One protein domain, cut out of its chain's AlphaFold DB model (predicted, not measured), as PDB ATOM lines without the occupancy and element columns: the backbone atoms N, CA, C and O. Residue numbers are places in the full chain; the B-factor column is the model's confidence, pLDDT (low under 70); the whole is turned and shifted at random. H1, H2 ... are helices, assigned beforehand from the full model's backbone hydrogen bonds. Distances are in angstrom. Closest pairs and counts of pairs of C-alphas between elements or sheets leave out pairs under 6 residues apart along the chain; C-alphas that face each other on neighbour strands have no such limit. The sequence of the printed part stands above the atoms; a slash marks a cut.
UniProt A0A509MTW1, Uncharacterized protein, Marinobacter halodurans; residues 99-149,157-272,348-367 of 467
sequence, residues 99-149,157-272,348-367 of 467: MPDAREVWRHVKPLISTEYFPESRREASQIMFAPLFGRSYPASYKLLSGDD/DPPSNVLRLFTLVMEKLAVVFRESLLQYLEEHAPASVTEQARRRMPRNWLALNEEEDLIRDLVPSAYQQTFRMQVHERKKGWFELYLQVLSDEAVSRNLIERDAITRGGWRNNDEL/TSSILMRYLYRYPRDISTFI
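What this domain is: This is residues 99 to 149, 157 to 272 and 348 to 367 of the 467 residues of an uncharacterized protein of Marinobacter halodurans (UniProt A0A509MTW1). Two long helices, H5 and H9, run opposite ways and cross near their middles at a shallow angle, with shorter helices grouped toward both ends of the pair. H6, H7 and H8 make the return from the end of H5 to the beginning of H9, while H2, H3, H4, H10 and H11 cluster toward the beginning of H5 and the end of H9, and H1 packs on residues 166 to 173 of H5 and residues 232 to 239 of H9, nearest of the helices to the mean of the C-alphas. The printed part has 187 residues with twelve named helices, H1 to H12 in order, and no named strand; the class is all helix. It is compact, with a radius of gyration of the C-alphas of 17.8 A, and only just elongated, spanning 59 by 38 by 33 A.

How they stand to each other: H1, residues 102 to 112, touches H4, residues 138 to 145; their closest C-alphas, those of Ala 102 and Leu 144, are 5.9 A apart. H2, residues 120 to 129, touches H4 about perpendicular at 79 degrees, closest at Ile 128 and Tyr 138, C-alphas 5.1 A apart. H3, residues 131 to 134, touches H10, residues 257 to 263, closest at C-alphas 132 and 261, 5.5 A. The hub is H5, residues 160 to 188, touching seven helices. H1 touches residues 166 to 173 of H5 at a steep tilt of 53 degrees, closest at C-alphas 105 and 166, 6.4 A. H6, residues 191 to 200, forms a helical hairpin with H5, closest at C-alphas 194 and 185, 5.6 A. H7, residues 205 to 208, touches H5, closest at C-alphas 205 and 171, 4.5 A. H8, residues 211 to 218, only just touches H5, with 3 pairs of C-alphas within 8 A, closest at C-alphas 211 and 177, 7.7 A. H9, residues 221 to 252, touches H5 at 34 degrees, only just shallow, closest at C-alphas 235 and 173, 5.9 A. H11, residues 348 to 358, touches H9, closest at C-alphas 355 and 245, 6.2 A. H12, residues 360 to 365, is near H5 and H11. Every O i to N i+4 pair is within hydrogen-bond range in H5, H6, H8, H10 and H11; H1 has 5 of 7, H4 2 of 4, H9 25 of 28, H2 0 of 6 beside 4 of 7 O i to N i+3 pairs, and H12 0 of 2 beside 3 of 3, while H3 and H7 are too short for an i+4 pair.

Where its parts are: H1 begins at C-alpha 102, (-46.014, 2.235, -33.539). H5 is 41.4 A long and H9 47.3 A, ending at C-alpha 252, (-40.917, 1.122, -7.786).

The domain as a whole: The farthest C-alphas, of Pro 190 and Glu 271, are 59.3 A apart. Residues 150 to 156 and 273 to 347 are not printed, with C-alpha gaps of 16.1 A and 18.6 A. Of the links printed whole, none is long. Mean pLDDT of the printed part is 87.1; residues 115 to 128, 146 to 149 and 157 are under 70.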
ATOM      1  N   MET A  99     -56.668   4.082 -32.990       83.25
ATOM      2  CA  MET A  99     -55.486   3.522 -32.334       83.25
ATOM      3  C   MET A  99     -54.247   3.896 -33.152       83.25
ATOM      4  O   MET A  99     -54.152   3.444 -34.290       83.25
ATOM      5  N   PRO A 100     -53.310   4.695 -32.616       85.88
ATOM      6  CA  PRO A 100     -52.103   5.042 -33.354       85.88
ATOM      7  C   PRO A 100     -51.201   3.817 -33.520       85.88
ATOM      8  O   PRO A 100     -51.070   2.989 -32.606       85.88
ATOM      9  N   ASP A 101     -50.551   3.714 -34.674       84.00
ATOM     10  CA  ASP A 101     -49.558   2.678 -34.919       84.00
ATOM     11  C   ASP A 101     -48.193   3.039 -34.301       84.00
ATOM     12  O   ASP A 101     -47.900   4.177 -33.925       84.00
ATOM     13  N   ALA A 102     -47.321   2.041 -34.159       88.19
ATOM     14  CA  ALA A 102     -46.014   2.235 -33.539       88.19
ATOM     15  C   ALA A 102     -45.114   3.233 -34.296       88.19
ATOM     16  O   ALA A 102     -44.291   3.909 -33.678       88.19
ATOM     17  N   ARG A 103     -45.247   3.331 -35.621       86.19
ATOM     18  CA  ARG A 103     -44.428   4.207 -36.467       86.19
ATOM     19  C   ARG A 103     -44.895   5.650 -36.383       86.19
ATOM     20  O   ARG A 103     -44.054   6.544 -36.331       86.19
ATOM     21  N   GLU A 104     -46.202   5.873 -36.336       88.69
ATOM     22  CA  GLU A 104     -46.814   7.173 -36.075       88.69
ATOM     23  C   GLU A 104     -46.341   7.702 -34.726       88.69
ATOM     24  O   GLU A 104     -45.754   8.782 -34.661       88.69
ATOM     25  N   VAL A 105     -46.458   6.894 -33.670       92.31
ATOM     26  CA  VAL A 105     -45.966   7.267 -32.335       92.31
ATOM     27  C   VAL A 105     -44.472   7.570 -32.384       92.31
ATOM     28  O   VAL A 105     -44.021   8.590 -31.863       92.31
ATOM     29  N   TRP A 106     -43.684   6.722 -33.050       90.94
ATOM     30  CA  TRP A 106     -42.246   6.931 -33.160       90.94
ATOM     31  C   TRP A 106     -41.878   8.224 -33.895       90.94
ATOM     32  O   TRP A 106     -40.958   8.915 -33.461       90.94
ATOM     33  N   ARG A 107     -42.608   8.595 -34.955       90.44
ATOM     34  CA  ARG A 107     -42.392   9.840 -35.711       90.44
ATOM     35  C   ARG A 107     -42.472  11.072 -34.810       90.44
ATOM     36  O   ARG A 107     -41.633  11.960 -34.940       90.44
ATOM     37  N   HIS A 108     -43.434  11.102 -33.888       92.69
ATOM     38  CA  HIS A 108     -43.643  12.241 -32.991       92.69
ATOM     39  C   HIS A 108     -42.794  12.185 -31.720       92.69
ATOM     40  O   HIS A 108     -42.412  13.230 -31.201       92.69
ATOM     41  N   VAL A 109     -42.464  10.989 -31.228       92.12
ATOM     42  CA  VAL A 109     -41.665  10.825 -30.006       92.12
ATOM     43  C   VAL A 109     -40.172  10.972 -30.275       92.12
ATOM     44  O   VAL A 109     -39.485  11.621 -29.493       92.12
ATOM     45  N   LYS A 110     -39.651  10.424 -31.382       89.81
ATOM     46  CA  LYS A 110     -38.213  10.428 -31.708       89.81
ATOM     47  C   LYS A 110     -37.543  11.808 -31.562       89.81
ATOM     48  O   LYS A 110     -36.448  11.839 -31.003       89.81
ATOM     49  N   PRO A 111     -38.139  12.932 -32.015       89.62
ATOM     50  CA  PRO A 111     -37.530  14.256 -31.871       89.62
ATOM     51  C   PRO A 111     -37.461  14.770 -30.425       89.62
ATOM     52  O   PRO A 111     -36.653  15.644 -30.145       89.62
ATOM     53  N   LEU A 112     -38.300  14.259 -29.518       90.69
ATOM     54  CA  LEU A 112     -38.424  14.741 -28.131       90.69
ATOM     55  C   LEU A 112     -37.432  14.071 -27.171       90.69
ATOM     56  O   LEU A 112     -37.302  14.452 -26.010       90.69
ATOM     57  N   ILE A 113     -36.750  13.037 -27.644       84.19
ATOM     58  CA  ILE A 113     -35.849  12.225 -26.846       84.19
ATOM     59  C   ILE A 113     -34.524  12.988 -26.613       84.19
ATOM     60  O   ILE A 113     -33.766  13.226 -27.553       84.19
ATOM     61  N   SER A 114     -34.225  13.339 -25.353       72.62
ATOM     62  CA  SER A 114     -33.028  14.117 -24.966       72.62
ATOM     63  C   SER A 114     -31.701  13.392 -25.231       72.62
ATOM     64  O   SER A 114     -31.554  12.206 -24.932       72.62
ATOM     65  N   THR A 115     -30.688  14.136 -25.690       67.56
ATOM     66  CA  THR A 115     -29.307  13.665 -25.907       67.56
ATOM     67  C   THR A 115     -28.579  13.252 -24.626       67.56
ATOM     68  O   THR A 115     -27.578  12.551 -24.694       67.56
ATOM     69  N   GLU A 116     -29.057  13.611 -23.435       65.25
ATOM     70  CA  GLU A 116     -28.450  13.140 -22.174       65.25
ATOM     71  C   GLU A 116     -28.592  11.625 -21.996       65.25
ATOM     72  O   GLU A 116     -27.703  10.929 -21.493       65.25
ATOM     73  N   TYR A 117     -29.691  11.084 -22.510       62.59
ATOM     74  CA  TYR A 117     -29.865   9.652 -22.625       62.59
ATOM     75  C   TYR A 117     -29.073   9.088 -23.838       62.59
ATOM     76  O   TYR A 117     -28.789   7.885 -23.836       62.59
ATOM     77  N   PHE A 118     -28.614   9.930 -24.797       60.78
ATOM     78  CA  PHE A 118     -28.025   9.549 -26.107       60.78
ATOM     79  C   PHE A 118     -26.809  10.368 -26.602       60.78
ATOM     80  O   PHE A 118     -26.976  11.455 -27.160       60.78
ATOM     81  N   PRO A 119     -25.593   9.788 -26.596       53.22
ATOM     82  CA  PRO A 119     -24.472  10.316 -27.374       53.22
ATOM     83  C   PRO A 119     -24.798  10.311 -28.879       53.22
ATOM     84  O   PRO A 119     -25.329   9.325 -29.398       53.22
ATOM     85  N   GLU A 120     -24.442  11.380 -29.597       52.50
ATOM     86  CA  GLU A 120     -24.785  11.594 -31.017       52.50
ATOM     87  C   GLU A 120     -24.351  10.457 -31.961       52.50
ATOM     88  O   GLU A 120     -24.973  10.244 -33.002       52.50
ATOM     89  N   SER A 121     -23.357   9.657 -31.567       53.06
ATOM     90  CA  SER A 121     -22.803   8.542 -32.343       53.06
ATOM     91  C   SER A 121     -23.731   7.328 -32.519       53.06
ATOM     92  O   SER A 121     -23.362   6.387 -33.218       53.06
ATOM     93  N   ARG A 122     -24.930   7.310 -31.910       53.66
ATOM     94  CA  ARG A 122     -25.872   6.167 -31.948       53.66
ATOM     95  C   ARG A 122     -27.282   6.492 -32.467       53.66
ATOM     96  O   ARG A 122     -28.222   5.759 -32.170       53.66
ATOM     97  N   ARG A 123     -27.478   7.552 -33.262       52.28
ATOM     98  CA  ARG A 123     -28.822   7.938 -33.756       52.28
ATOM     99  C   ARG A 123     -29.526   6.870 -34.617       52.28
ATOM    100  O   ARG A 123     -30.753   6.802 -34.583       52.28
ATOM    101  N   GLU A 124     -28.802   5.982 -35.299       48.84
ATOM    102  CA  GLU A 124     -29.391   4.819 -35.998       48.84
ATOM    103  C   GLU A 124     -29.839   3.698 -35.039       48.84
ATOM    104  O   GLU A 124     -30.796   2.982 -35.320       48.84
ATOM    105  N   ALA A 125     -29.259   3.621 -33.836       54.31
ATOM    106  CA  ALA A 125     -29.692   2.723 -32.762       54.31
ATOM    107  C   ALA A 125     -30.915   3.254 -31.980       54.31
ATOM    108  O   ALA A 125     -31.354   2.623 -31.022       54.31
ATOM    109  N   SER A 126     -31.488   4.398 -32.378       61.38
ATOM    110  CA  SER A 126     -32.619   5.036 -31.684       61.38
ATOM    111  C   SER A 126     -33.881   4.167 -31.645       61.38
ATOM    112  O   SER A 126     -34.619   4.212 -30.662       61.38
ATOM    113  N   GLN A 127     -34.089   3.311 -32.654       68.88
ATOM    114  CA  GLN A 127     -35.233   2.392 -32.704       68.88
ATOM    115  C   GLN A 127     -35.258   1.417 -31.525       68.88
ATOM    116  O   GLN A 127     -36.336   1.046 -31.087       68.88
ATOM    117  N   ILE A 128     -34.103   1.049 -30.959       69.56
ATOM    118  CA  ILE A 128     -33.977   0.109 -29.828       69.56
ATOM    119  C   ILE A 128     -34.832   0.550 -28.629       69.56
ATOM    120  O   ILE A 128     -35.308  -0.279 -27.859       69.56
ATOM    121  N   MET A 129     -35.103   1.843 -28.503       77.69
ATOM    122  CA  MET A 129     -35.608   2.447 -27.270       77.69
ATOM    123  C   MET A 129     -37.083   2.778 -27.318       77.69
ATOM    124  O   MET A 129     -37.656   3.137 -26.297       77.69
ATOM    125  N   PHE A 130     -37.710   2.595 -28.479       89.25
ATOM    126  CA  PHE A 130     -39.130   2.834 -28.636       89.25
ATOM    127  C   PHE A 130     -39.950   2.019 -27.629       89.25
ATOM    128  O   PHE A 130     -40.634   2.593 -26.794       89.25
ATOM    129  N   ALA A 131     -39.831   0.692 -27.628       90.38
ATOM    130  CA  ALA A 131     -40.612  -0.170 -26.743       90.38
ATOM    131  C   ALA A 131     -40.302   0.011 -25.237       90.38
ATOM    132  O   ALA A 131     -41.248  -0.030 -24.444       90.38
ATOM    133  N   PRO A 132     -39.040   0.248 -24.812       92.25
ATOM    134  CA  PRO A 132     -38.707   0.664 -23.448       92.25
ATOM    135  C   PRO A 132     -39.541   1.813 -22.889       92.25
ATOM    136  O   PRO A 132     -39.970   1.703 -21.739       92.25
ATOM    137  N   LEU A 133     -39.867   2.826 -23.698       93.31
ATOM    138  CA  LEU A 133     -40.726   3.941 -23.279       93.31
ATOM    139  C   LEU A 133     -42.140   3.492 -22.879       93.31
ATOM    140  O   LEU A 133     -42.818   4.204 -22.159       93.31
ATOM    141  N   PHE A 134     -42.567   2.292 -23.280       94.19
ATOM    142  CA  PHE A 134     -43.915   1.762 -23.057       94.19
ATOM    143  C   PHE A 134     -43.934   0.516 -22.155       94.19
ATOM    144  O   PHE A 134     -44.827  -0.336 -22.242       94.19
ATOM    145  N   GLY A 135     -42.922   0.364 -21.295       91.88
ATOM    146  CA  GLY A 135     -42.845  -0.755 -20.351       91.88
ATOM    147  C   GLY A 135     -42.460  -2.091 -20.998       91.88
ATOM    148  O   GLY A 135     -42.710  -3.152 -20.426       91.88
ATOM    149  N   ARG A 136     -41.885  -2.076 -22.208       91.25
ATOM    150  CA  ARG A 136     -41.472  -3.281 -22.950       91.25
ATOM    151  C   ARG A 136     -39.956  -3.355 -23.096       91.25
ATOM    152  O   ARG A 136     -39.251  -2.392 -22.847       91.25
ATOM    153  N   SER A 137     -39.435  -4.518 -23.468       86.19
ATOM    154  CA  SER A 137     -37.997  -4.702 -23.672       86.19
ATOM    155  C   SER A 137     -37.541  -4.165 -25.025       86.19
ATOM    156  O   SER A 137     -38.303  -4.195 -25.989       86.19
ATOM    157  N   TYR A 138     -36.277  -3.750 -25.130       83.81
ATOM    158  CA  TYR A 138     -35.724  -3.235 -26.385       83.81
ATOM    159  C   TYR A 138     -35.908  -4.145 -27.622       83.81
ATOM    160  O   TYR A 138     -36.138  -3.610 -28.707       83.81
ATOM    161  N   PRO A 139     -35.882  -5.498 -27.532       84.25
ATOM    162  CA  PRO A 139     -36.112  -6.341 -28.704       84.25
ATOM    163  C   PRO A 139     -37.536  -6.211 -29.259       84.25
ATOM    164  O   PRO A 139     -37.765  -6.476 -30.436       84.25
ATOM    165  N   ALA A 140     -38.503  -5.804 -28.427       84.00
ATOM    166  CA  ALA A 140     -39.864  -5.545 -28.882       84.00
ATOM    167  C   ALA A 140     -39.937  -4.313 -29.791       84.00
ATOM    168  O   ALA A 140     -40.836  -4.247 -30.620       84.00
ATOM    169  N   SER A 141     -38.990  -3.375 -29.691       83.81
ATOM    170  CA  SER A 141     -38.982  -2.179 -30.531       83.81
ATOM    171  C   SER A 141     -38.836  -2.519 -32.006       83.81
ATOM    172  O   SER A 141     -39.567  -1.981 -32.827       83.81
ATOM    173  N   TYR A 142     -37.964  -3.477 -32.331       80.62
ATOM    174  CA  TYR A 142     -37.822  -3.968 -33.699       80.62
ATOM    175  C   TYR A 142     -39.134  -4.559 -34.201       80.62
ATOM    176  O   TYR A 142     -39.614  -4.125 -35.233       80.62
ATOM    177  N   LYS A 143     -39.771  -5.448 -33.427       82.38
ATOM    178  CA  LYS A 143     -41.058  -6.056 -33.809       82.38
ATOM    179  C   LYS A 143     -42.174  -5.032 -34.015       82.38
ATOM    180  O   LYS A 143     -43.023  -5.230 -34.872       82.38
ATOM    181  N   LEU A 144     -42.189  -3.973 -33.206       82.38
ATOM    182  CA  LEU A 144     -43.191  -2.916 -33.305       82.38
ATOM    183  C   LEU A 144     -42.943  -1.995 -34.508       82.38
ATOM    184  O   LEU A 144     -43.900  -1.469 -35.060       82.38
ATOM    185  N   LEU A 145     -41.688  -1.798 -34.927       81.56
ATOM    186  CA  LEU A 145     -41.324  -0.846 -35.986       81.56
ATOM    187  C   LEU A 145     -41.054  -1.495 -37.360       81.56
ATOM    188  O   LEU A 145     -41.139  -0.807 -38.381       81.56
ATOM    189  N   SER A 146     -40.781  -2.804 -37.422       68.62
ATOM    190  CA  SER A 146     -40.352  -3.551 -38.620       68.62
ATOM    191  C   SER A 146     -41.469  -3.895 -39.620       68.62
ATOM    192  O   SER A 146     -41.346  -4.856 -40.366       68.62
ATOM    193  N   GLY A 147     -42.575  -3.152 -39.638       54.84
ATOM    194  CA  GLY A 147     -43.780  -3.485 -40.409       54.84
ATOM    195  C   GLY A 147     -43.735  -3.361 -41.943       54.84
ATOM    196  O   GLY A 147     -44.809  -3.414 -42.519       54.84
ATOM    197  N   ASP A 148     -42.578  -3.205 -42.604       45.59
ATOM    198  CA  ASP A 148     -42.475  -3.165 -44.077       45.59
ATOM    199  C   ASP A 148     -41.336  -4.086 -44.514       45.59
ATOM    200  O   ASP A 148     -40.176  -3.779 -44.263       45.59
ATOM    201  N   ASP A 149     -41.711  -5.225 -45.088       42.69
ATOM    202  CA  ASP A 149     -41.045  -5.896 -46.212       42.69
ATOM    203  C   ASP A 149     -41.793  -7.210 -46.428       42.69
ATOM    204  O   ASP A 149     -41.560  -8.152 -45.677       42.69
ATOM    205  N   ASP A 157     -49.912  -7.145 -33.788       68.12
ATOM    206  CA  ASP A 157     -50.522  -5.961 -33.183       68.12
ATOM    207  C   ASP A 157     -50.005  -5.765 -31.747       68.12
ATOM    208  O   ASP A 157     -49.924  -6.739 -30.976       68.12
ATOM    209  N   PRO A 158     -49.660  -4.529 -31.345       80.12
ATOM    210  CA  PRO A 158     -49.288  -4.253 -29.969       80.12
ATOM    211  C   PRO A 158     -50.408  -4.687 -29.001       80.12
ATOM    212  O   PRO A 158     -51.606  -4.540 -29.294       80.12
ATOM    213  N   PRO A 159     -50.047  -5.211 -27.813       84.00
ATOM    214  CA  PRO A 159     -51.014  -5.507 -26.763       84.00
ATOM    215  C   PRO A 159     -51.855  -4.274 -26.402       84.00
ATOM    216  O   PRO A 159     -51.359  -3.150 -26.444       84.00
ATOM    217  N   SER A 160     -53.110  -4.475 -25.986       84.44
ATOM    218  CA  SER A 160     -54.048  -3.368 -25.729       84.44
ATOM    219  C   SER A 160     -53.538  -2.341 -24.714       84.44
ATOM    220  O   SER A 160     -53.771  -1.155 -24.896       84.44
ATOM    221  N   ASN A 161     -52.803  -2.757 -23.682       87.25
ATOM    222  CA  ASN A 161     -52.222  -1.824 -22.714       87.25
ATOM    223  C   ASN A 161     -51.095  -0.953 -23.305       87.25
ATOM    224  O   ASN A 161     -50.958   0.206 -22.925       87.25
ATOM    225  N   VAL A 162     -50.327  -1.469 -24.274       90.94
ATOM    226  CA  VAL A 162     -49.325  -0.676 -25.011       90.94
ATOM    227  C   VAL A 162     -50.027   0.333 -25.910       90.94
ATOM    228  O   VAL A 162     -49.653   1.501 -25.907       90.94
ATOM    229  N   LEU A 163     -51.090  -0.091 -26.603       89.00
ATOM    230  CA  LEU A 163     -51.921   0.809 -27.405       89.00
ATOM    231  C   LEU A 163     -52.495   1.958 -26.573       89.00
ATOM    232  O   LEU A 163     -52.502   3.086 -27.040       89.00
ATOM    233  N   ARG A 164     -52.918   1.714 -25.326       90.44
ATOM    234  CA  ARG A 164     -53.404   2.792 -24.447       90.44
ATOM    235  C   ARG A 164     -52.315   3.803 -24.107       90.44
ATOM    236  O   ARG A 164     -52.592   4.996 -24.133       90.44
ATOM    237  N   LEU A 165     -51.076   3.371 -23.867       94.19
ATOM    238  CA  LEU A 165     -49.970   4.321 -23.712       94.19
ATOM    239  C   LEU A 165     -49.648   5.065 -25.014       94.19
ATOM    240  O   LEU A 165     -49.349   6.253 -24.957       94.19
ATOM    241  N   PHE A 166     -49.721   4.404 -26.173       93.56
ATOM    242  CA  PHE A 166     -49.551   5.082 -27.460       93.56
ATOM    243  C   PHE A 166     -50.607   6.176 -27.646       93.56
ATOM    244  O   PHE A 166     -50.251   7.313 -27.945       93.56
ATOM    245  N   THR A 167     -51.883   5.852 -27.406       91.81
ATOM    246  CA  THR A 167     -52.989   6.816 -27.448       91.81
ATOM    247  C   THR A 167     -52.752   7.965 -26.475       91.81
ATOM    248  O   THR A 167     -52.868   9.110 -26.889       91.81
ATOM    249  N   LEU A 168     -52.355   7.689 -25.223       94.94
ATOM    250  CA  LEU A 168     -52.036   8.738 -24.248       94.94
ATOM    251  C   LEU A 168     -50.990   9.707 -24.806       94.94
ATOM    252  O   LEU A 168     -51.209  10.913 -24.811       94.94
ATOM    253  N   VAL A 169     -49.851   9.181 -25.266       96.06
ATOM    254  CA  VAL A 169     -48.751  10.010 -25.767       96.06
ATOM    255  C   VAL A 169     -49.207  10.847 -26.956       96.06
ATOM    256  O   VAL A 169     -49.023  12.061 -26.958       96.06
ATOM    257  N   MET A 170     -49.842  10.220 -27.941       95.44
ATOM    258  CA  MET A 170     -50.290  10.898 -29.156       95.44
ATOM    259  C   MET A 170     -51.336  11.974 -28.861       95.44
ATOM    260  O   MET A 170     -51.210  13.099 -29.338       95.44
ATOM    261  N   GLU A 171     -52.321  11.683 -28.017       94.44
ATOM    262  CA  GLU A 171     -53.340  12.659 -27.633       94.44
ATOM    263  C   GLU A 171     -52.749  13.840 -26.867       94.44
ATOM    264  O   GLU A 171     -53.102  14.985 -27.139       94.44
ATOM    265  N   LYS A 172     -51.799  13.612 -25.955       95.62
ATOM    266  CA  LYS A 172     -51.162  14.714 -25.225       95.62
ATOM    267  C   LYS A 172     -50.304  15.594 -26.124       95.62
ATOM    268  O   LYS A 172     -50.371  16.816 -26.004       95.62
ATOM    269  N   LEU A 173     -49.559  15.004 -27.056       96.88
ATOM    270  CA  LEU A 173     -48.817  15.777 -28.053       96.88
ATOM    271  C   LEU A 173     -49.760  16.572 -28.966       96.88
ATOM    272  O   LEU A 173     -49.445  17.711 -29.319       96.88
ATOM    273  N   ALA A 174     -50.921  16.007 -29.305       95.69
ATOM    274  CA  ALA A 174     -51.946  16.690 -30.080       95.69
ATOM    275  C   ALA A 174     -52.574  17.847 -29.300       95.69
ATOM    276  O   ALA A 174     -52.656  18.943 -29.837       95.69
ATOM    277  N   VAL A 175     -52.941  17.653 -28.028       94.62
ATOM    278  CA  VAL A 175     -53.441  18.725 -27.148       94.62
ATOM    279  C   VAL A 175     -52.457  19.890 -27.112       94.62
ATOM    280  O   VAL A 175     -52.859  21.017 -27.388       94.62
ATOM    281  N   VAL A 176     -51.165  19.623 -26.882       96.31
ATOM    282  CA  VAL A 176     -50.128  20.669 -26.870       96.31
ATOM    283  C   VAL A 176     -50.092  21.439 -28.190       96.31
ATOM    284  O   VAL A 176     -50.002  22.668 -28.184       96.31
ATOM    285  N   PHE A 177     -50.166  20.740 -29.325       97.12
ATOM    286  CA  PHE A 177     -50.206  21.381 -30.637       97.12
ATOM    287  C   PHE A 177     -51.471  22.232 -30.821       97.12
ATOM    288  O   PHE A 177     -51.357  23.417 -31.135       97.12
ATOM    289  N   ARG A 178     -52.659  21.667 -30.567       95.56
ATOM    290  CA  ARG A 178     -53.949  22.354 -30.732       95.56
ATOM    291  C   ARG A 178     -54.040  23.600 -29.861       95.56
ATOM    292  O   ARG A 178     -54.413  24.655 -30.359       95.56
ATOM    293  N   GLU A 179     -53.678  23.500 -28.585       95.31
ATOM    294  CA  GLU A 179     -53.682  24.638 -27.661       95.31
ATOM    295  C   GLU A 179     -52.705  25.724 -28.110       95.31
ATOM    296  O   GLU A 179     -53.051  26.900 -28.105       95.31
ATOM    297  N   SER A 180     -51.508  25.341 -28.564       96.38
ATOM    298  CA  SER A 180     -50.518  26.306 -29.055       96.38
ATOM    299  C   SER A 180     -50.980  27.005 -30.333       96.38
ATOM    300  O   SER A 180     -50.809  28.215 -30.457       96.38
ATOM    301  N   LEU A 181     -51.597  26.269 -31.262       96.19
ATOM    302  CA  LEU A 181     -52.137  26.837 -32.495       96.19
ATOM    303  C   LEU A 181     -53.312  27.773 -32.208       96.19
ATOM    304  O   LEU A 181     -53.346  28.882 -32.729       96.19
ATOM    305  N   LEU A 182     -54.255  27.358 -31.361       95.31
ATOM    306  CA  LEU A 182     -55.406  28.186 -31.004       95.31
ATOM    307  C   LEU A 182     -54.984  29.444 -30.251       95.31
ATOM    308  O   LEU A 182     -55.451  30.520 -30.605       95.31
ATOM    309  N   GLN A 183     -54.052  29.330 -29.303       95.25
ATOM    310  CA  GLN A 183     -53.478  30.484 -28.616       95.25
ATOM    311  C   GLN A 183     -52.835  31.456 -29.617       95.25
ATOM    312  O   GLN A 183     -53.095  32.656 -29.578       95.25
ATOM    313  N   TYR A 184     -52.032  30.942 -30.555       95.69
ATOM    314  CA  TYR A 184     -51.409  31.773 -31.583       95.69
ATOM    315  C   TYR A 184     -52.452  32.522 -32.425       95.69
ATOM    316  O   TYR A 184     -52.306  33.723 -32.658       95.69
ATOM    317  N   LEU A 185     -53.512  31.832 -32.858       95.00
ATOM    318  CA  LEU A 185     -54.581  32.420 -33.666       95.00
ATOM    319  C   LEU A 185     -55.417  33.438 -32.885       95.00
ATOM    320  O   LEU A 185     -55.800  34.455 -33.449       95.00
ATOM    321  N   GLU A 186     -55.680  33.214 -31.599       94.69
ATOM    322  CA  GLU A 186     -56.366  34.189 -30.741       94.69
ATOM    323  C   GLU A 186     -55.571  35.486 -30.576       94.69
ATOM    324  O   GLU A 186     -56.156  36.565 -30.521       94.69
ATOM    325  N   GLU A 187     -54.244  35.385 -30.533       93.94
ATOM    326  CA  GLU A 187     -53.351  36.532 -30.383       93.94
ATOM    327  C   GLU A 187     -53.098  37.276 -31.712       93.94
ATOM    328  O   GLU A 187     -52.879  38.487 -31.701       93.94
ATOM    329  N   HIS A 188     -53.126  36.579 -32.859       92.12
ATOM    330  CA  HIS A 188     -52.611  37.111 -34.134       92.12
ATOM    331  C   HIS A 188     -53.590  37.063 -35.320       92.12
ATOM    332  O   HIS A 188     -53.275  37.620 -36.374       92.12
ATOM    333  N   ALA A 189     -54.753  36.416 -35.200       90.88
ATOM    334  CA  ALA A 189     -55.710  36.239 -36.294       90.88
ATOM    335  C   ALA A 189     -57.128  36.735 -35.933       90.88
ATOM    336  O   ALA A 189     -57.495  36.821 -34.761       90.88
ATOM    337  N   PRO A 190     -57.972  37.068 -36.932       91.94
ATOM    338  CA  PRO A 190     -59.376  37.387 -36.688       91.94
ATOM    339  C   PRO A 190     -60.134  36.210 -36.060       91.94
ATOM    340  O   PRO A 190     -59.934  35.060 -36.450       91.94
ATOM    341  N   ALA A 191     -61.101  36.503 -35.183       91.50
ATOM    342  CA  ALA A 191     -61.902  35.489 -34.486       91.50
ATOM    343  C   ALA A 191     -62.591  34.476 -35.426       91.50
ATOM    344  O   ALA A 191     -62.764  33.314 -35.066       91.50
ATOM    345  N   SER A 192     -62.951  34.887 -36.648       90.62
ATOM    346  CA  SER A 192     -63.530  33.996 -37.660       90.62
ATOM    347  C   SER A 192     -62.559  32.907 -38.132       90.62
ATOM    348  O   SER A 192     -62.988  31.776 -38.351       90.62
ATOM    349  N   VAL A 193     -61.265  33.221 -38.257       89.38
ATOM    350  CA  VAL A 193     -60.218  32.259 -38.639       89.38
ATOM    351  C   VAL A 193     -59.971  31.280 -37.498       89.38
ATOM    352  O   VAL A 193     -59.908  30.074 -37.731       89.38
ATOM    353  N   THR A 194     -59.910  31.776 -36.261       90.38
ATOM    354  CA  THR A 194     -59.778  30.938 -35.063       90.38
ATOM    355  C   THR A 194     -60.943  29.959 -34.942       90.38
ATOM    356  O   THR A 194     -60.730  28.767 -34.731       90.38
ATOM    357  N   GLU A 195     -62.177  30.421 -35.143       88.31
ATOM    358  CA  GLU A 195     -63.366  29.566 -35.099       88.31
ATOM    359  C   GLU A 195     -63.391  28.544 -36.247       88.31
ATOM    360  O   GLU A 195     -63.725  27.375 -36.043       88.31
ATOM    361  N   GLN A 196     -62.973  28.937 -37.453       87.25
ATOM    362  CA  GLN A 196     -62.829  28.003 -38.571       87.25
ATOM    363  C   GLN A 196     -61.776  26.926 -38.276       87.25
ATOM    364  O   GLN A 196     -62.019  25.746 -38.536       87.25
ATOM    365  N   ALA A 197     -60.636  27.308 -37.695       88.88
ATOM    366  CA  ALA A 197     -59.597  26.373 -37.278       88.88
ATOM    367  C   ALA A 197     -60.114  25.407 -36.200       88.88
ATOM    368  O   ALA A 197     -59.912  24.202 -36.328       88.88
ATOM    369  N   ARG A 198     -60.862  25.899 -35.198       88.31
ATOM    370  CA  ARG A 198     -61.509  25.064 -34.162       88.31
ATOM    371  C   ARG A 198     -62.447  24.008 -34.749       88.31
ATOM    372  O   ARG A 198     -62.543  22.916 -34.195       88.31
ATOM    373  N   ARG A 199     -63.140  24.324 -35.847       85.25
ATOM    374  CA  ARG A 199     -64.071  23.402 -36.522       85.25
ATOM    375  C   ARG A 199     -63.377  22.401 -37.438       85.25
ATOM    376  O   ARG A 199     -63.811  21.256 -37.495       85.25
ATOM    377  N   ARG A 200     -62.342  22.832 -38.169       85.94
ATOM    378  CA  ARG A 200     -61.611  21.983 -39.127       85.94
ATOM    379  C   ARG A 200     -60.662  21.014 -38.425       85.94
ATOM    380  O   ARG A 200     -60.527  19.882 -38.865       85.94
ATOM    381  N   MET A 201     -59.996  21.464 -37.367       89.69
ATOM    382  CA  MET A 201     -58.951  20.696 -36.702       89.69
ATOM    383  C   MET A 201     -59.534  19.478 -35.967       89.69
ATOM    384  O   MET A 201     -60.441  19.645 -35.142       89.69
ATOM    385  N   PRO A 202     -58.998  18.261 -36.188       87.12
ATOM    386  CA  PRO A 202     -59.432  17.081 -35.451       87.12
ATOM    387  C   PRO A 202     -59.312  17.275 -33.932       87.12
ATOM    388  O   PRO A 202     -58.316  17.792 -33.427       87.12
ATOM    389  N   ARG A 203     -60.319  16.830 -33.170       84.25
ATOM    390  CA  ARG A 203     -60.317  16.926 -31.694       84.25
ATOM    391  C   ARG A 203     -59.458  15.861 -31.003       84.25
ATOM    392  O   ARG A 203     -59.218  15.965 -29.805       84.25
ATOM    393  N   ASN A 204     -59.005  14.861 -31.749       86.50
ATOM    394  CA  ASN A 204     -58.202  13.733 -31.281       86.50
ATOM    395  C   ASN A 204     -56.760  13.838 -31.808       86.50
ATOM    396  O   ASN A 204     -56.359  14.860 -32.383       86.50
ATOM    397  N   TRP A 205     -55.966  12.788 -31.620       90.38
ATOM    398  CA  TRP A 205     -54.563  12.796 -32.013       90.38
ATOM    399  C   TRP A 205     -54.315  12.915 -33.520       90.38
ATOM    400  O   TRP A 205     -53.207  13.290 -33.903       90.38
ATOM    401  N   LEU A 206     -55.321  12.685 -34.375       89.50
ATOM    402  CA  LEU A 206     -55.191  12.852 -35.830       89.50
ATOM    403  C   LEU A 206     -54.817  14.286 -36.225       89.50
ATOM    404  O   LEU A 206     -54.255  14.487 -37.295       89.50
ATOM    405  N   ALA A 207     -55.022  15.271 -35.342       91.19
ATOM    406  CA  ALA A 207     -54.517  16.631 -35.536       91.19
ATOM    407  C   ALA A 207     -52.996  16.684 -35.770       91.19
ATOM    408  O   ALA A 207     -52.509  17.612 -36.408       91.19
ATOM    409  N   LEU A 208     -52.242  15.691 -35.285       93.50
ATOM    410  CA  LEU A 208     -50.804  15.572 -35.531       93.50
ATOM    411  C   LEU A 208     -50.469  15.158 -36.970       93.50
ATOM    412  O   LEU A 208     -49.409  15.525 -37.471       93.50
ATOM    413  N   ASN A 209     -51.361  14.428 -37.649       89.69
ATOM    414  CA  ASN A 209     -51.181  14.077 -39.062       89.69
ATOM    415  C   ASN A 209     -51.371  15.301 -39.969       89.69
ATOM    416  O   ASN A 209     -50.746  15.385 -41.021       89.69
ATOM    417  N   GLU A 210     -52.185  16.261 -39.529       90.75
ATOM    418  CA  GLU A 210     -52.431  17.526 -40.223       90.75
ATOM    419  C   GLU A 210     -51.525  18.668 -39.730       90.75
ATOM    420  O   GLU A 210     -51.674  19.799 -40.181       90.75
ATOM    421  N   GLU A 211     -50.587  18.408 -38.810       92.88
ATOM    422  CA  GLU A 211     -49.813  19.450 -38.120       92.88
ATOM    423  C   GLU A 211     -49.094  20.394 -39.093       92.88
ATOM    424  O   GLU A 211     -49.244  21.612 -39.001       92.88
ATOM    425  N   GLU A 212     -48.365  19.852 -40.070       92.69
ATOM    426  CA  GLU A 212     -47.637  20.676 -41.042       92.69
ATOM    427  C   GLU A 212     -48.563  21.422 -42.006       92.69
ATOM    428  O   GLU A 212     -48.268  22.558 -42.381       92.69
ATOM    429  N   ASP A 213     -49.692  20.821 -42.381       93.06
ATOM    430  CA  ASP A 213     -50.675  21.456 -43.258       93.06
ATOM    431  C   ASP A 213     -51.387  22.605 -42.535       93.06
ATOM    432  O   ASP A 213     -51.483  23.705 -43.073       93.06
ATOM    433  N   LEU A 214     -51.797  22.396 -41.282       92.62
ATOM    434  CA  LEU A 214     -52.414  23.422 -40.443       92.62
ATOM    435  C   LEU A 214     -51.448  24.578 -40.163       92.62
ATOM    436  O   LEU A 214     -51.851  25.737 -40.247       92.62
ATOM    437  N   ILE A 215     -50.169  24.296 -39.883       94.25
ATOM    438  CA  ILE A 215     -49.150  25.344 -39.719       94.25
ATOM    439  C   ILE A 215     -48.964  26.119 -41.024       94.25
ATOM    440  O   ILE A 215     -48.918  27.348 -41.005       94.25
ATOM    441  N   ARG A 216     -48.860  25.422 -42.162       93.94
ATOM    442  CA  ARG A 216     -48.664  26.064 -43.465       93.94
ATOM    443  C   ARG A 216     -49.847  26.956 -43.846       93.94
ATOM    444  O   ARG A 216     -49.618  28.042 -44.375       93.94
ATOM    445  N   ASP A 217     -51.067  26.496 -43.581       92.19
ATOM    446  CA  ASP A 217     -52.305  27.169 -43.968       92.19
ATOM    447  C   ASP A 217     -52.646  28.351 -43.040       92.19
ATOM    448  O   ASP A 217     -53.181  29.358 -43.503       92.19
ATOM    449  N   LEU A 218     -52.369  28.235 -41.734       92.25
ATOM    450  CA  LEU A 218     -52.886  29.161 -40.714       92.25
ATOM    451  C   LEU A 218     -51.822  30.071 -40.085       92.25
ATOM    452  O   LEU A 218     -52.172  31.104 -39.515       92.25
ATOM    453  N   VAL A 219     -50.536  29.724 -40.181       92.94
ATOM    454  CA  VAL A 219     -49.438  30.527 -39.620       92.94
ATOM    455  C   VAL A 219     -48.680  31.229 -40.755       92.94
ATOM    456  O   VAL A 219     -48.183  30.557 -41.667       92.94
ATOM    457  N   PRO A 220     -48.520  32.569 -40.720       93.06
ATOM    458  CA  PRO A 220     -47.763  33.297 -41.734       93.06
ATOM    459  C   PRO A 220     -46.332  32.768 -41.859       93.06
ATOM    460  O   PRO A 220     -45.658  32.543 -40.853       93.06
ATOM    461  N   SER A 221     -45.848  32.625 -43.097       93.88
ATOM    462  CA  SER A 221     -44.554  32.002 -43.431       93.88
ATOM    463  C   SER A 221     -43.372  32.524 -42.605       93.88
ATOM    464  O   SER A 221     -42.534  31.735 -42.174       93.88
ATOM    465  N   ALA A 222     -43.347  33.828 -42.311       93.69
ATOM    466  CA  ALA A 222     -42.314  34.476 -41.503       93.69
ATOM    467  C   ALA A 222     -42.221  33.953 -40.053       93.69
ATOM    468  O   ALA A 222     -41.152  34.024 -39.451       93.69
ATOM    469  N   TYR A 223     -43.310  33.413 -39.496       94.00
ATOM    470  CA  TYR A 223     -43.386  32.952 -38.106       94.00
ATOM    471  C   TYR A 223     -43.438  31.433 -37.963       94.00
ATOM    472  O   TYR A 223     -43.300  30.929 -36.848       94.00
ATOM    473  N   GLN A 224     -43.595  30.682 -39.058       94.75
ATOM    474  CA  GLN A 224     -43.808  29.236 -38.973       94.75
ATOM    475  C   GLN A 224     -42.645  28.507 -38.288       94.75
ATOM    476  O   GLN A 224     -42.878  27.592 -37.506       94.75
ATOM    477  N   GLN A 225     -41.393  28.904 -38.539       95.69
ATOM    478  CA  GLN A 225     -40.244  28.267 -37.885       95.69
ATOM    479  C   GLN A 225     -40.225  28.537 -36.376       95.69
ATOM    480  O   GLN A 225     -40.011  27.620 -35.585       95.69
ATOM    481  N   THR A 226     -40.486  29.780 -35.970       95.81
ATOM    482  CA  THR A 226     -40.562  30.154 -34.555       95.81
ATOM    483  C   THR A 226     -41.706  29.423 -33.858       95.81
ATOM    484  O   THR A 226     -41.506  28.877 -32.774       95.81
ATOM    485  N   PHE A 227     -42.873  29.330 -34.501       96.62
ATOM    486  CA  PHE A 227     -44.016  28.578 -33.989       96.62
ATOM    487  C   PHE A 227     -43.694  27.083 -33.829       96.62
ATOM    488  O   PHE A 227     -43.930  26.521 -32.762       96.62
ATOM    489  N   ARG A 228     -43.061  26.448 -34.830       96.25
ATOM    490  CA  ARG A 228     -42.610  25.044 -34.739       96.25
ATOM    491  C   ARG A 228     -41.691  24.813 -33.544       96.25
ATOM    492  O   ARG A 228     -41.877  23.845 -32.814       96.25
ATOM    493  N   MET A 229     -40.731  25.711 -33.319       95.69
ATOM    494  CA  MET A 229     -39.831  25.622 -32.167       95.69
ATOM    495  C   MET A 229     -40.588  25.743 -30.840       95.69
ATOM    496  O   MET A 229     -40.343  24.961 -29.927       95.69
ATOM    497  N   GLN A 230     -41.549  26.663 -30.735       96.31
ATOM    498  CA  GLN A 230     -42.373  26.812 -29.529       96.31
ATOM    499  C   GLN A 230     -43.220  25.565 -29.244       96.31
ATOM    500  O   GLN A 230     -43.256  25.090 -28.109       96.31
ATOM    501  N   VAL A 231     -43.871  25.006 -30.270       97.06
ATOM    502  CA  VAL A 231     -44.635  23.755 -30.149       97.06
ATOM    503  C   VAL A 231     -43.716  22.606 -29.737       97.06
ATOM    504  O   VAL A 231     -44.069  21.832 -28.847       97.06
ATOM    505  N   HIS A 232     -42.528  22.506 -30.338       96.31
ATOM    506  CA  HIS A 232     -41.541  21.483 -29.999       96.31
ATOM    507  C   HIS A 232     -41.104  21.566 -28.531       96.31
ATOM    508  O   HIS A 232     -41.141  20.552 -27.836       96.31
ATOM    509  N   GLU A 233     -40.765  22.756 -28.033       96.50
ATOM    510  CA  GLU A 233     -40.375  22.951 -26.630       96.50
ATOM    511  C   GLU A 233     -41.512  22.601 -25.660       96.50
ATOM    512  O   GLU A 233     -41.288  21.921 -24.660       96.50
ATOM    513  N   ARG A 234     -42.764  22.967 -25.975       97.44
ATOM    514  CA  ARG A 234     -43.923  22.573 -25.152       97.44
ATOM    515  C   ARG A 234     -44.141  21.057 -25.153       97.44
ATOM    516  O   ARG A 234     -44.386  20.469 -24.099       97.44
ATOM    517  N   LYS A 235     -44.020  20.405 -26.317       97.31
ATOM    518  CA  LYS A 235     -44.111  18.939 -26.446       97.31
ATOM    519  C   LYS A 235     -43.011  18.248 -25.644       97.31
ATOM    520  O   LYS A 235     -43.284  17.271 -24.949       97.31
ATOM    521  N   LYS A 236     -41.786  18.773 -25.705       95.69
ATOM    522  CA  LYS A 236     -40.637  18.282 -24.941       95.69
ATOM    523  C   LYS A 236     -40.864  18.425 -23.436       95.69
ATOM    524  O   LYS A 236     -40.699  17.442 -22.723       95.69
ATOM    525  N   GLY A 237     -41.343  19.582 -22.975       95.62
ATOM    526  CA  GLY A 237     -41.678  19.800 -21.565       95.62
ATOM    527  C   GLY A 237     -42.716  18.801 -21.039       95.62
ATOM    528  O   GLY A 237     -42.549  18.245 -19.957       95.62
ATOM    529  N   TRP A 238     -43.755  18.489 -21.822       96.19
ATOM    530  CA  TRP A 238     -44.692  17.419 -21.459       96.19
ATOM    531  C   TRP A 238     -44.030  16.031 -21.463       96.19
ATOM    532  O   TRP A 238     -44.237  15.234 -20.546       96.19
ATOM    533  N   PHE A 239     -43.209  15.729 -22.470       95.88
ATOM    534  CA  PHE A 239     -42.545  14.431 -22.583       95.88
ATOM    535  C   PHE A 239     -41.555  14.178 -21.433       95.88
ATOM    536  O   PHE A 239     -41.443  13.053 -20.954       95.88
ATOM    537  N   GLU A 240     -40.900  15.213 -20.910       94.31
ATOM    538  CA  GLU A 240     -40.064  15.123 -19.707       94.31
ATOM    539  C   GLU A 240     -40.874  14.706 -18.467       94.31
ATOM    540  O   GLU A 240     -40.412  13.872 -17.685       94.31
ATOM    541  N   LEU A 241     -42.116  15.183 -18.316       95.12
ATOM    542  CA  LEU A 241     -43.022  14.714 -17.257       95.12
ATOM    543  C   LEU A 241     -43.368  13.229 -17.419       95.12
ATOM    544  O   LEU A 241     -43.478  12.505 -16.425       95.12
ATOM    545  N   TYR A 242     -43.530  12.765 -18.659       96.12
ATOM    546  CA  TYR A 242     -43.732  11.347 -18.952       96.12
ATOM    547  C   TYR A 242     -42.489  10.514 -18.597       96.12
ATOM    548  O   TYR A 242     -42.611   9.483 -17.934       96.12
ATOM    549  N   LEU A 243     -41.285  10.985 -18.939       94.31
ATOM    550  CA  LEU A 243     -40.027  10.332 -18.560       94.31
ATOM    551  C   LEU A 243     -39.847  10.252 -17.036       94.31
ATOM    552  O   LEU A 243     -39.388   9.225 -16.536       94.31
ATOM    553  N   GLN A 244     -40.273  11.268 -16.279       94.56
ATOM    554  CA  GLN A 244     -40.283  11.208 -14.811       94.56
ATOM    555  C   GLN A 244     -41.187  10.084 -14.283       94.56
ATOM    556  O   GLN A 244     -40.820   9.401 -13.331       94.56
ATOM    557  N   VAL A 245     -42.344   9.842 -14.912       96.12
ATOM    558  CA  VAL A 245     -43.214   8.709 -14.551       96.12
ATOM    559  C   VAL A 245     -42.517   7.370 -14.815       96.12
ATOM    560  O   VAL A 245     -42.628   6.462 -13.989       96.12
ATOM    561  N   LEU A 246     -41.769   7.245 -15.917       95.56
ATOM    562  CA  LEU A 246     -40.956   6.052 -16.187       95.56
ATOM    563  C   LEU A 246     -39.850   5.865 -15.141       95.56
ATOM    564  O   LEU A 246     -39.604   4.740 -14.707       95.56
ATOM    565  N   SER A 247     -39.215   6.959 -14.717       94.69
ATOM    566  CA  SER A 247     -38.215   6.967 -13.645       94.69
ATOM    567  C   SER A 247     -38.803   6.435 -12.340       94.69
ATOM    568  O   SER A 247     -38.296   5.475 -11.763       94.69
ATOM    569  N   ASP A 248     -39.950   6.982 -11.930       94.75
ATOM    570  CA  ASP A 248     -40.635   6.570 -10.706       94.75
ATOM    571  C   ASP A 248     -41.095   5.104 -10.763       94.75
ATOM    572  O   ASP A 248     -41.044   4.387  -9.761       94.75
ATOM    573  N   GLU A 249     -41.511   4.627 -11.939       94.94
ATOM    574  CA  GLU A 249     -41.834   3.218 -12.146       94.94
ATOM    575  C   GLU A 249     -40.598   2.320 -12.028       94.94
ATOM    576  O   GLU A 249     -40.685   1.240 -11.437       94.94
ATOM    577  N   ALA A 250     -39.448   2.742 -12.559       94.31
ATOM    578  CA  ALA A 250     -38.200   1.995 -12.440       94.31
ATOM    579  C   ALA A 250     -37.789   1.858 -10.969       94.31
ATOM    580  O   ALA A 250     -37.513   0.742 -10.518       94.31
ATOM    581  N   VAL A 251     -37.870   2.949 -10.199       93.31
ATOM    582  CA  VAL A 251     -37.628   2.932  -8.750       93.31
ATOM    583  C   VAL A 251     -38.607   1.991  -8.044       93.31
ATOM    584  O   VAL A 251     -38.169   1.139  -7.279       93.31
ATOM    585  N   SER A 252     -39.904   2.023  -8.378       91.62
ATOM    586  CA  SER A 252     -40.917   1.122  -7.786       91.62
ATOM    587  C   SER A 252     -40.638  -0.383  -7.999       91.62
ATOM    588  O   SER A 252     -41.180  -1.274  -7.330       91.62
ATOM    589  N   ARG A 253     -39.779  -0.696  -8.968       91.38
ATOM    590  CA  ARG A 253     -39.354  -2.050  -9.332       91.38
ATOM    591  C   ARG A 253     -37.946  -2.383  -8.854       91.38
ATOM    592  O   ARG A 253     -37.468  -3.475  -9.160       91.38
ATOM    593  N   ASN A 254     -37.304  -1.490  -8.100       91.06
ATOM    594  CA  ASN A 254     -35.906  -1.597  -7.687       91.06
ATOM    595  C   ASN A 254     -34.959  -1.741  -8.892       91.06
ATOM    596  O   ASN A 254     -34.057  -2.577  -8.890       91.06
ATOM    597  N   LEU A 255     -35.206  -0.970  -9.955       92.00
ATOM    598  CA  LEU A 255     -34.405  -0.965 -11.178       92.00
ATOM    599  C   LEU A 255     -33.589   0.325 -11.290       92.00
ATOM    600  O   LEU A 255     -33.983   1.376 -10.792       92.00
ATOM    601  N   ILE A 256     -32.475   0.252 -12.020       90.06
ATOM    602  CA  ILE A 256     -31.712   1.436 -12.421       90.06
ATOM    603  C   ILE A 256     -32.508   2.174 -13.503       90.06
ATOM    604  O   ILE A 256     -32.751   1.624 -14.580       90.06
ATOM    605  N   GLU A 257     -32.882   3.425 -13.230       90.19
ATOM    606  CA  GLU A 257     -33.743   4.258 -14.085       90.19
ATOM    607  C   GLU A 257     -33.257   4.304 -15.539       90.19
ATOM    608  O   GLU A 257     -33.997   3.982 -16.472       90.19
ATOM    609  N   ARG A 258     -31.971   4.620 -15.734       87.31
ATOM    610  CA  ARG A 258     -31.357   4.727 -17.063       87.31
ATOM    611  C   ARG A 258     -31.430   3.414 -17.842       87.31
ATOM    612  O   ARG A 258     -31.701   3.437 -19.041       87.31
ATOM    613  N   ASP A 259     -31.214   2.276 -17.190       86.62
ATOM    614  CA  ASP A 259     -31.259   0.968 -17.851       86.62
ATOM    615  C   ASP A 259     -32.693   0.546 -18.182       86.62
ATOM    616  O   ASP A 259     -32.943  -0.011 -19.255       86.62
ATOM    617  N   ALA A 260     -33.652   0.842 -17.302       88.94
ATOM    618  CA  ALA A 260     -35.064   0.580 -17.555       88.94
ATOM    619  C   ALA A 260     -35.565   1.383 -18.766       88.94
ATOM    620  O   ALA A 260     -36.111   0.795 -19.702       88.94
ATOM    621  N   ILE A 261     -35.286   2.689 -18.800       88.81
ATOM    622  CA  ILE A 261     -35.731   3.598 -19.865       88.81
ATOM    623  C   ILE A 261     -35.032   3.303 -21.201       88.81
ATOM    624  O   ILE A 261     -35.670   3.365 -22.246       88.81
ATOM    625  N   THR A 262     -33.742   2.949 -21.202       84.06
ATOM    626  CA  THR A 262     -32.994   2.747 -22.463       84.06
ATOM    627  C   THR A 262     -33.037   1.311 -22.989       84.06
ATOM    628  O   THR A 262     -33.065   1.103 -24.201       84.06
ATOM    629  N   ARG A 263     -33.044   0.299 -22.111       82.31
ATOM    630  CA  ARG A 263     -32.975  -1.126 -22.498       82.31
ATOM    631  C   ARG A 263     -34.286  -1.878 -22.271       82.31
ATOM    632  O   ARG A 263     -34.449  -2.994 -22.771       82.31
ATOM    633  N   GLY A 264     -35.236  -1.305 -21.536       80.06
ATOM    634  CA  GLY A 264     -36.534  -1.935 -21.296       80.06
ATOM    635  C   GLY A 264     -36.450  -3.156 -20.383       80.06
ATOM    636  O   GLY A 264     -37.194  -4.129 -20.538       80.06
ATOM    637  N   GLY A 265     -35.510  -3.133 -19.438       80.56
ATOM    638  CA  GLY A 265     -35.311  -4.166 -18.425       80.56
ATOM    639  C   GLY A 265     -36.368  -4.145 -17.321       80.56
ATOM    640  O   GLY A 265     -36.003  -4.295 -16.163       80.56
ATOM    641  N   TRP A 266     -37.652  -3.965 -17.657       86.44
ATOM    642  CA  TRP A 266     -38.796  -3.863 -16.734       86.44
ATOM    643  C   TRP A 266     -39.128  -5.201 -16.037       86.44
ATOM    644  O   TRP A 266     -40.256  -5.692 -16.069       86.44
ATOM    645  N   ARG A 267     -38.113  -5.854 -15.468       74.25
ATOM    646  CA  ARG A 267     -38.137  -7.223 -14.954       74.25
ATOM    647  C   ARG A 267     -38.027  -7.198 -13.435       74.25
ATOM    648  O   ARG A 267     -36.956  -7.401 -12.886       74.25
ATOM    649  N   ASN A 268     -39.151  -6.938 -12.781       82.75
ATOM    650  CA  ASN A 268     -39.390  -7.272 -11.379       82.75
ATOM    651  C   ASN A 268     -40.903  -7.223 -11.151       82.75
ATOM    652  O   ASN A 268     -41.484  -6.140 -11.078       82.75
ATOM    653  N   ASN A 269     -41.542  -8.392 -11.133       78.88
ATOM    654  CA  ASN A 269     -42.979  -8.546 -10.874       78.88
ATOM    655  C   ASN A 269     -43.216  -9.356  -9.595       78.88
ATOM    656  O   ASN A 269     -44.259 -10.004  -9.459       78.88
ATOM    657  N   ASP A 270     -42.218  -9.369  -8.715       81.19
ATOM    658  CA  ASP A 270     -42.206 -10.217  -7.537       81.19
ATOM    659  C   ASP A 270     -43.207  -9.692  -6.509       81.19
ATOM    660  O   ASP A 270     -43.577  -8.507  -6.514       81.19
ATOM    661  N   GLU A 271     -43.674 -10.596  -5.650       83.19
ATOM    662  CA  GLU A 271     -44.529 -10.231  -4.529       83.19
ATOM    663  C   GLU A 271     -43.767  -9.360  -3.531       83.19
ATOM    664  O   GLU A 271     -42.580  -9.552  -3.274       83.19
ATOM    665  N   LEU A 272     -44.474  -8.383  -2.977       82.69
ATOM    666  CA  LEU A 272     -43.939  -7.454  -1.997       82.69
ATOM    667  C   LEU A 272     -44.295  -7.906  -0.583       82.69
ATOM    668  O   LEU A 272     -45.446  -8.249  -0.287       82.69
ATOM    669  N   THR A 348     -46.313  -1.969 -18.240       91.88
ATOM    670  CA  THR A 348     -47.082  -1.143 -19.175       91.88
ATOM    671  C   THR A 348     -48.333  -0.566 -18.502       91.88
ATOM    672  O   THR A 348     -48.551   0.643 -18.556       91.88
ATOM    673  N   SER A 349     -49.128  -1.401 -17.827       90.06
ATOM    674  CA  SER A 349     -50.324  -0.927 -17.119       90.06
ATOM    675  C   SER A 349     -49.957  -0.042 -15.921       90.06
ATOM    676  O   SER A 349     -50.590   0.987 -15.714       90.06
ATOM    677  N   SER A 350     -48.902  -0.386 -15.172       91.06
ATOM    678  CA  SER A 350     -48.425   0.406 -14.028       91.06
ATOM    679  C   SER A 350     -47.985   1.817 -14.438       91.06
ATOM    680  O   SER A 350     -48.388   2.785 -13.798       91.06
ATOM    681  N   ILE A 351     -47.249   1.965 -15.550       94.94
ATOM    682  CA  ILE A 351     -46.847   3.272 -16.104       94.94
ATOM    683  C   ILE A 351     -48.077   4.127 -16.414       94.94
ATOM    684  O   ILE A 351     -48.147   5.282 -15.991       94.94
ATOM    685  N   LEU A 352     -49.062   3.563 -17.122       94.25
ATOM    686  CA  LEU A 352     -50.288   4.278 -17.482       94.25
ATOM    687  C   LEU A 352     -51.062   4.719 -16.237       94.25
ATOM    688  O   LEU A 352     -51.474   5.870 -16.130       94.25
ATOM    689  N   MET A 353     -51.223   3.816 -15.272       91.69
ATOM    690  CA  MET A 353     -51.935   4.098 -14.030       91.69
ATOM    691  C   MET A 353     -51.225   5.155 -13.187       91.69
ATOM    692  O   MET A 353     -51.875   6.064 -12.679       91.69
ATOM    693  N   ARG A 354     -49.893   5.078 -13.077       92.69
ATOM    694  CA  ARG A 354     -49.075   6.069 -12.370       92.69
ATOM    695  C   ARG A 354     -49.181   7.445 -13.026       92.69
ATOM    696  O   ARG A 354     -49.309   8.440 -12.316       92.69
ATOM    697  N   TYR A 355     -49.171   7.498 -14.360       94.69
ATOM    698  CA  TYR A 355     -49.383   8.736 -15.104       94.69
ATOM    699  C   TYR A 355     -50.774   9.321 -14.818       94.69
ATOM    700  O   TYR A 355     -50.875  10.461 -14.375       94.69
ATOM    701  N   LEU A 356     -51.842   8.542 -15.010       91.50
ATOM    702  CA  LEU A 356     -53.221   9.024 -14.858       91.50
ATOM    703  C   LEU A 356     -53.564   9.391 -13.413       91.50
ATOM    704  O   LEU A 356     -54.307  10.334 -13.185       91.50
ATOM    705  N   TYR A 357     -52.984   8.703 -12.430       88.81
ATOM    706  CA  TYR A 357     -53.128   9.077 -11.024       88.81
ATOM    707  C   TYR A 357     -52.453  10.422 -10.711       88.81
ATOM    708  O   TYR A 357     -52.957  11.199  -9.904       88.81
ATOM    709  N   ARG A 358     -51.319  10.725 -11.361       90.06
ATOM    710  CA  ARG A 358     -50.633  12.021 -11.236       90.06
ATOM    711  C   ARG A 358     -51.350  13.136 -12.002       90.06
ATOM    712  O   ARG A 358     -51.336  14.278 -11.550       90.06
ATOM    713  N   TYR A 359     -51.968  12.802 -13.132       90.06
ATOM    714  CA  TYR A 359     -52.649  13.731 -14.032       90.06
ATOM    715  C   TYR A 359     -54.097  13.274 -14.296       90.06
ATOM    716  O   TYR A 359     -54.427  12.887 -15.417       90.06
ATOM    717  N   PRO A 360     -54.995  13.326 -13.291       85.88
ATOM    718  CA  PRO A 360     -56.347  12.759 -13.393       85.88
ATOM    719  C   PRO A 360     -57.211  13.420 -14.473       85.88
ATOM    720  O   PRO A 360     -58.089  12.776 -15.045       85.88
ATOM    721  N   ARG A 361     -56.925  14.681 -14.826       85.06
ATOM    722  CA  ARG A 361     -57.583  15.371 -15.947       85.06
ATOM    723  C   ARG A 361     -57.392  14.635 -17.273       85.06
ATOM    724  O   ARG A 361     -58.296  14.652 -18.100       85.06
ATOM    725  N   ASP A 362     -56.282  13.921 -17.447       88.19
ATOM    726  CA  ASP A 362     -55.973  13.204 -18.686       88.19
ATOM    727  C   ASP A 362     -56.772  11.899 -18.847       88.19
ATOM    728  O   ASP A 362     -56.751  11.319 -19.930       88.19
ATOM    729  N   ILE A 363     -57.540  11.454 -17.839       87.00
ATOM    730  CA  ILE A 363     -58.503  10.341 -17.985       87.00
ATOM    731  C   ILE A 363     -59.543  10.663 -19.068       87.00
ATOM    732  O   ILE A 363     -59.950   9.778 -19.822       87.00
ATOM    733  N   SER A 364     -59.917  11.938 -19.191       82.19
ATOM    734  CA  SER A 364     -60.855  12.437 -20.205       82.19
ATOM    735  C   SER A 364     -60.389  12.220 -21.649       82.19
ATOM    736  O   SER A 364     -61.214  12.147 -22.553       82.19
ATOM    737  N   THR A 365     -59.082  12.017 -21.856       81.75
ATOM    738  CA  THR A 365     -58.499  11.599 -23.141       81.75
ATOM    739  C   THR A 365     -59.072  10.268 -23.615       81.75
ATOM    740  O   THR A 365     -59.103   9.991 -24.804       81.75
ATOM    741  N   PHE A 366     -59.490   9.422 -22.677       84.00
ATOM    742  CA  PHE A 366     -59.979   8.074 -22.922       84.00
ATOM    743  C   PHE A 366     -61.493   7.992 -22.760       84.00
ATOM    744  O   PHE A 366     -62.178   7.342 -23.547       84.00
ATOM    745  N   ILE A 367     -62.010   8.586 -21.687       82.12
ATOM    746  CA  ILE A 367     -63.390   8.403 -21.252       82.12
ATOM    747  C   ILE A 367     -63.943   9.764 -20.856       82.12
ATOM    748  O   ILE A 367     -63.531  10.320 -19.837       82.12
TER     749      ILE A 367